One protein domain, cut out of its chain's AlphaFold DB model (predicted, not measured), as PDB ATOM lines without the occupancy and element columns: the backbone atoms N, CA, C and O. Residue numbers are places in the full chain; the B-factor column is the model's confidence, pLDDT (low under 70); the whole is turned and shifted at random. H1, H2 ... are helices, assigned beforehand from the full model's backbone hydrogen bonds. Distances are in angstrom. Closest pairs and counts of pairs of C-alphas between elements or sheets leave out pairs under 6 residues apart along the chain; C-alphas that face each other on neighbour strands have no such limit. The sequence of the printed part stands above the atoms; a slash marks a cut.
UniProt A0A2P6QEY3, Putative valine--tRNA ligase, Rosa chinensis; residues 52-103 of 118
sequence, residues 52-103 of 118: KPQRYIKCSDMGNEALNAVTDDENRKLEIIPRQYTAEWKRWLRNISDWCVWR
ATOM      1  N   LYS A  52     295.573 270.212 232.564       90.69
ATOM      2  CA  LYS A  52     295.331 271.413 233.365       90.69
ATOM      3  C   LYS A  52     294.698 272.487 232.483       90.69
ATOM      4  O   LYS A  52     295.103 272.608 231.326       90.69
ATOM      5  N   PRO A  53     293.755 273.290 233.005       91.31
ATOM      6  CA  PRO A  53     293.269 274.456 232.282       91.31
ATOM      7  C   PRO A  53     294.426 275.443 232.089       91.31
ATOM      8  O   PRO A  53     295.094 275.827 233.050       91.31
ATOM      9  N   GLN A  54     294.690 275.819 230.840       92.12
ATOM     10  CA  GLN A  54     295.752 276.748 230.448       92.12
ATOM     11  C   GLN A  54     295.253 277.665 229.330       92.12
ATOM     12  O   GLN A  54     294.221 277.402 228.714       92.12
ATOM     13  N   ARG A  55     295.994 278.744 229.058       90.81
ATOM     14  CA  ARG A  55     295.695 279.655 227.946       90.81
ATOM     15  C   ARG A  55     296.543 279.340 226.724       90.81
ATOM     16  O   ARG A  55     297.773 279.257 226.820       90.81
ATOM     17  N   TYR A  56     295.861 279.235 225.593       93.44
ATOM     18  CA  TYR A  56     296.427 278.915 224.294       93.44
ATOM     19  C   TYR A  56     296.140 280.039 223.304       93.44
ATOM     20  O   TYR A  56     295.118 280.718 223.407       93.44
ATOM     21  N   ILE A  57     297.052 280.227 222.359       94.19
ATOM     22  CA  ILE A  57     296.838 281.052 221.174       94.19
ATOM     23  C   ILE A  57     296.516 280.109 220.017       94.19
ATOM     24  O   ILE A  57     297.251 279.144 219.801       94.19
ATOM     25  N   LYS A  58     295.438 280.407 219.283       95.06
ATOM     26  CA  LYS A  58     295.090 279.696 218.052       95.06
ATOM     27  C   LYS A  58     296.127 280.027 216.983       95.06
ATOM     28  O   LYS A  58     296.198 281.167 216.528       95.06
ATOM     29  N   CYS A  59     296.940 279.048 216.601       95.62
ATOM     30  CA  CYS A  59     298.093 279.293 215.730       95.62
ATOM     31  C   CYS A  59     297.836 278.983 214.251       95.62
ATOM     32  O   CYS A  59     298.674 279.334 213.427       95.62
ATOM     33  N   SER A  60     296.703 278.370 213.899       93.00
ATOM     34  CA  SER A  60     296.410 277.966 212.514       93.00
ATOM     35  C   SER A  60     296.469 279.133 211.528       93.00
ATOM     36  O   SER A  60     297.128 279.048 210.496       93.00
ATOM     37  N   ASP A  61     295.808 280.237 211.867       93.75
ATOM     38  CA  ASP A  61     295.598 281.350 210.939       93.75
ATOM     39  C   ASP A  61     296.905 282.139 210.775       93.75
ATOM     40  O   ASP A  61     297.352 282.395 209.658       93.75
ATOM     41  N   MET A  62     297.594 282.388 211.894       93.38
ATOM     42  CA  MET A  62     298.926 282.999 211.912       93.38
ATOM     43  C   MET A  62     299.970 282.140 211.186       93.38
ATOM     44  O   MET A  62     300.840 282.666 210.494       93.38
ATOM     45  N   GLY A  63     299.898 280.814 211.335       94.44
ATOM     46  CA  GLY A  63     300.798 279.877 210.666       94.44
ATOM     47  C   GLY A  63     300.621 279.889 209.150       94.44
ATOM     48  O   GLY A  63     301.613 279.900 208.423       94.44
ATOM     49  N   ASN A  64     299.376 279.962 208.672       93.00
ATOM     50  CA  ASN A  64     299.070 280.085 207.247       93.00
ATOM     51  C   ASN A  64     299.572 281.412 206.669       93.00
ATOM     52  O   ASN A  64     300.184 281.424 205.603       93.00
ATOM     53  N   GLU A  65     299.379 282.522 207.382       93.19
ATOM     54  CA  GLU A  65     299.885 283.828 206.954       93.19
ATOM     55  C   GLU A  65     301.421 283.842 206.862       93.19
ATOM     56  O   GLU A  65     301.991 284.277 205.859       93.19
ATOM     57  N   ALA A  66     302.099 283.284 207.869       93.00
ATOM     58  CA  ALA A  66     303.554 283.156 207.897       93.00
ATOM     59  C   ALA A  66     304.095 282.212 206.806       93.00
ATOM     60  O   ALA A  66     305.206 282.404 206.303       93.00
ATOM     61  N   LEU A  67     303.324 281.194 206.419       93.38
ATOM     62  CA  LEU A  67     303.666 280.311 205.309       93.38
ATOM     63  C   LEU A  67     303.561 281.062 203.976       93.38
ATOM     64  O   LEU A  67     304.535 281.085 203.222       93.38
ATOM     65  N   ASN A  68     302.444 281.755 203.743       92.56
ATOM     66  CA  ASN A  68     302.209 282.536 202.528       92.56
ATOM     67  C   ASN A  68     303.271 283.620 202.318       92.56
ATOM     68  O   ASN A  68     303.736 283.800 201.199       92.56
ATOM     69  N   ALA A  69     303.733 284.272 203.390       92.69
ATOM     70  CA  ALA A  69     304.778 285.297 203.314       92.69
ATOM     71  C   ALA A  69     306.079 284.824 202.631       92.69
ATOM     72  O   ALA A  69     306.807 285.648 202.074       92.69
ATOM     73  N   VAL A  70     306.365 283.518 202.675       91.12
ATOM     74  CA  VAL A  70     307.567 282.902 202.094       91.12
ATOM     75  C   VAL A  70     307.265 282.156 200.792       91.12
ATOM     76  O   VAL A  70     308.137 282.048 199.931       91.12
ATOM     77  N   THR A  71     306.062 281.589 200.649       87.56
ATOM     78  CA  THR A  71     305.711 280.720 199.514       87.56
ATOM     79  C   THR A  71     304.998 281.406 198.367       87.56
ATOM     80  O   THR A  71     304.938 280.810 197.299       87.56
ATOM     81  N   ASP A  72     304.420 282.582 198.591       86.62
ATOM     82  CA  ASP A  72     303.818 283.373 197.525       86.62
ATOM     83  C   ASP A  72     304.935 283.885 196.605       86.62
ATOM     84  O   ASP A  72     305.797 284.649 197.039       86.62
ATOM     85  N   ASP A  73     304.970 283.393 195.367       79.06
ATOM     86  CA  ASP A  73     305.971 283.779 194.371       79.06
ATOM     87  C   ASP A  73     305.616 285.106 193.680       79.06
ATOM     88  O   ASP A  73     306.513 285.777 193.171       79.06
ATOM     89  N   GLU A  74     304.341 285.514 193.699       80.06
ATOM     90  CA  GLU A  74     303.870 286.765 193.095       80.06
ATOM     91  C   GLU A  74     304.086 287.953 194.040       80.06
ATOM     92  O   GLU A  74     304.530 289.016 193.612       80.06
ATOM     93  N   ASN A  75     303.831 287.762 195.340       82.38
ATOM     94  CA  ASN A  75     303.973 288.788 196.378       82.38
ATOM     95  C   ASN A  75     304.833 288.312 197.557       82.38
ATOM     96  O   ASN A  75     304.445 288.438 198.726       82.38
ATOM     97  N   ARG A  76     306.023 287.767 197.273       84.44
ATOM     98  CA  ARG A  76     306.932 287.276 198.320       84.44
ATOM     99  C   ARG A  76     307.333 288.401 199.277       84.44
ATOM    100  O   ARG A  76     308.036 289.333 198.892       84.44
ATOM    101  N   LYS A  77     306.940 288.281 200.548       90.75
ATOM    102  CA  LYS A  77     307.256 289.270 201.597       90.75
ATOM    103  C   LYS A  77     308.556 288.963 202.336       90.75
ATOM    104  O   LYS A  77     309.161 289.869 202.900       90.75
ATOM    105  N   LEU A  78     308.963 287.693 202.377       90.44
ATOM    106  CA  LEU A  78     310.122 287.238 203.138       90.44
ATOM    107  C   LEU A  78     310.921 286.193 202.353       90.44
ATOM    108  O   LEU A  78     310.365 285.225 201.837       90.44
ATOM    109  N   GLU A  79     312.243 286.365 202.295       91.00
ATOM    110  CA  GLU A  79     313.171 285.379 201.733       91.00
ATOM    111  C   GLU A  79     314.001 284.733 202.851       91.00
ATOM    112  O   GLU A  79     314.585 285.420 203.688       91.00
ATOM    113  N   ILE A  80     314.055 283.396 202.865       91.88
ATOM    114  CA  ILE A  80     314.853 282.628 203.826       91.88
ATOM    115  C   ILE A  80     316.200 282.268 203.194       91.88
ATOM    116  O   ILE A  80     316.259 281.583 202.169       91.88
ATOM    117  N   ILE A  81     317.287 282.674 203.851       93.81
ATOM    118  CA  ILE A  81     318.661 282.377 203.439       93.81
ATOM    119  C   ILE A  81     319.356 281.593 204.560       93.81
ATOM    120  O   ILE A  81     319.382 282.072 205.693       93.81
ATOM    121  N   PRO A  82     319.979 280.429 204.277       93.81
ATOM    122  CA  PRO A  82     319.960 279.650 203.028       93.81
ATOM    123  C   PRO A  82     318.588 279.066 202.629       93.81
ATOM    124  O   PRO A  82     317.818 278.620 203.481       93.81
ATOM    125  N   ARG A  83     318.328 278.949 201.315       89.94
ATOM    126  CA  ARG A  83     317.024 278.520 200.758       89.94
ATOM    127  C   ARG A  83     316.543 277.142 201.213       89.94
ATOM    128  O   ARG A  83     315.336 276.924 201.286       89.94
ATOM    129  N   GLN A  84     317.456 276.234 201.561       91.69
ATOM    130  CA  GLN A  84     317.122 274.896 202.068       91.69
ATOM    131  C   GLN A  84     316.221 274.926 203.317       91.69
ATOM    132  O   GLN A  84     315.366 274.058 203.484       91.69
ATOM    133  N   TYR A  85     316.335 275.964 204.153       93.56
ATOM    134  CA  TYR A  85     315.513 276.110 205.356       93.56
ATOM    135  C   TYR A  85     314.042 276.429 205.054       93.56
ATOM    136  O   TYR A  85     313.184 276.239 205.914       93.56
ATOM    137  N   THR A  86     313.714 276.815 203.818       92.25
ATOM    138  CA  THR A  86     312.324 277.003 203.378       92.25
ATOM    139  C   THR A  86     311.516 275.710 203.487       92.25
ATOM    140  O   THR A  86     310.333 275.742 203.825       92.25
ATOM    141  N   ALA A  87     312.136 274.552 203.238       92.31
ATOM    142  CA  ALA A  87     311.463 273.263 203.386       92.31
ATOM    143  C   ALA A  87     311.075 272.997 204.850       92.31
ATOM    144  O   ALA A  87     309.949 272.580 205.125       92.31
ATOM    145  N   GLU A  88     311.981 273.308 205.781       92.94
ATOM    146  CA  GLU A  88     311.754 273.155 207.218       92.94
ATOM    147  C   GLU A  88     310.686 274.129 207.730       92.94
ATOM    148  O   GLU A  88     309.782 273.722 208.456       92.94
ATOM    149  N   TRP A  89     310.715 275.380 207.261       93.12
ATOM    150  CA  TRP A  89     309.682 276.381 207.534       93.12
ATOM    151  C   TRP A  89     308.286 275.882 207.142       93.12
ATOM    152  O   TRP A  89     307.370 275.847 207.967       93.12
ATOM    153  N   LYS A  90     308.133 275.395 205.901       92.88
ATOM    154  CA  LYS A  90     306.866 274.821 205.421       92.88
ATOM    155  C   LYS A  90     306.463 273.579 206.214       92.88
ATOM    156  O   LYS A  90     305.272 273.324 206.376       92.88
ATOM    157  N   ARG A  91     307.418 272.749 206.642       93.38
ATOM    158  CA  ARG A  91     307.139 271.533 207.422       93.38
ATOM    159  C   ARG A  91     306.577 271.877 208.799       93.38
ATOM    160  O   ARG A  91     305.585 271.279 209.199       93.38
ATOM    161  N   TRP A  92     307.175 272.850 209.480       93.44
ATOM    162  CA  TRP A  92     306.743 273.295 210.802       93.44
ATOM    163  C   TRP A  92     305.376 273.972 210.780       93.44
ATOM    164  O   TRP A  92     304.494 273.598 211.548       93.44
ATOM    165  N   LEU A  93     305.181 274.945 209.887       93.75
ATOM    166  CA  LEU A  93     303.964 275.759 209.893       93.75
ATOM    167  C   LEU A  93     302.724 275.013 209.390       93.75
ATOM    168  O   LEU A  93     301.631 275.288 209.872       93.75
ATOM    169  N   ARG A  94     302.874 274.029 208.490       91.06
ATOM    170  CA  ARG A  94     301.735 273.224 208.003       91.06
ATOM    171  C   ARG A  94     301.064 272.382 209.085       91.06
ATOM    172  O   ARG A  94     299.888 272.075 208.951       91.06
ATOM    173  N   ASN A  95     301.804 271.986 210.119       90.19
ATOM    174  CA  ASN A  95     301.288 271.162 211.213       90.19
ATOM    175  C   ASN A  95     301.440 271.868 212.568       90.19
ATOM    176  O   ASN A  95     301.741 271.239 213.586       90.19
ATOM    177  N   ILE A  96     301.299 273.197 212.575       93.81
ATOM    178  CA  ILE A  96     301.414 273.977 213.801       93.81
ATOM    179  C   ILE A  96     300.252 273.649 214.744       93.81
ATOM    180  O   ILE A  96     299.086 273.645 214.359       93.81
ATOM    181  N   SER A  97     300.585 273.352 215.996       93.38
ATOM    182  CA  SER A  97     299.606 273.182 217.070       93.38
ATOM    183  C   SER A  97     299.433 274.487 217.842       93.38
ATOM    184  O   SER A  97     300.343 275.317 217.874       93.38
ATOM    185  N   ASP A  98     298.292 274.640 218.512       95.62
ATOM    186  CA  ASP A  98     298.026 275.810 219.344       95.62
ATOM    187  C   ASP A  98     299.080 275.982 220.438       95.62
ATOM    188  O   ASP A  98     299.465 275.049 221.155       95.62
ATOM    189  N   TRP A  99     299.554 277.216 220.581       94.81
ATOM    190  CA  TRP A  99     300.668 277.506 221.461       94.81
ATOM    191  C   TRP A  99     300.179 277.850 222.862       94.81
ATOM    192  O   TRP A  99     299.519 278.866 223.087       94.81
ATOM    193  N   CYS A 100     300.550 277.025 223.840       93.25
ATOM    194  CA  CYS A 100     300.368 277.372 225.242       93.25
ATOM    195  C   CYS A 100     301.288 278.545 225.596       93.25
ATOM    196  O   CYS A 100     302.515 278.391 225.591       93.25
ATOM    197  N   VAL A 101     300.710 279.679 225.984       92.19
ATOM    198  CA  VAL A 101     301.453 280.873 226.431       92.19
ATOM    199  C   VAL A 101     301.422 281.060 227.942       92.19
ATOM    200  O   VAL A 101     302.245 281.783 228.497       92.19
ATOM    201  N   TRP A 102     300.523 280.364 228.636       89.81
ATOM    202  CA  TRP A 102     300.466 280.425 230.091       89.81
ATOM    203  C   TRP A 102     301.634 279.666 230.732       89.81
ATOM    204  O   TRP A 102     301.994 278.561 230.312       89.81
ATOM    205  N   ARG A 103     302.242 280.243 231.771       91.38
ATOM    206  CA  ARG A 103     303.346 279.636 232.527       91.38
ATOM    207  C   ARG A 103     303.122 279.851 234.021       91.38
ATOM    208  O   ARG A 103     302.802 280.952 234.450       91.38
TER     209      ARG A 103
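What this domain is: This is residues 52 to 103 of the 118 residues of the protein "Putative valine--tRNA ligase" of Rosa chinensis (UniProt A0A2P6QEY3). Two helices, H1 and H2, lie side by side and run opposite ways as a helical hairpin, and the loop of residues 72 to 84 joins them at one end. At the other end the first and last stretches of the printed part run away from the helices as a two-stranded tail, tied by a short antiparallel pairing of residues 56 to 57 with residues 99 to 100, and this tail adds much of the length. The printed part has 52 residues, with two named helices, H1 then H2, and no named strand; its class is all helix, though under half of the residues are in named elements. The whole is loose, with a radius of gyration of the C-alphas of 13.4 A and spans of 42 by 20 by 16 A.

Where its parts are: H1, the longest helix, is residues 60 to 71 and measures 16.2 A from C-alpha 60 at (296.410, 277.966, 212.514) to C-alpha 71 at (305.711, 280.720, 199.514). H2 is residues 85 to 94, 14.3 A long, and ends with C-alpha 94 at (301.735, 273.224, 208.003).

How they stand to each other: H1 and H2 touch, with 10 pairs of C-alphas within 8 A. Their closest C-alphas, those of Gly 63 and Leu 93, are 5.3 A apart. They form a hairpin at a shallow tilt of 25 degrees, opposite ways, with centres 10.3 A apart. In H2 every O i to N i+4 pair is within hydrogen-bond range; in H1 7 of 8 are.

The domain as a whole: The two C-alphas farthest apart, those of Lys 52 and Glu 74, are 43.9 A apart. The C-alphas of Lys 52 and Arg 103, the first and last printed, are 11.5 A apart. The link from H1 to H2 is long, with 13 residues. The printed part has no cut. Its mean pLDDT is 91.6, and no printed residue is under 70.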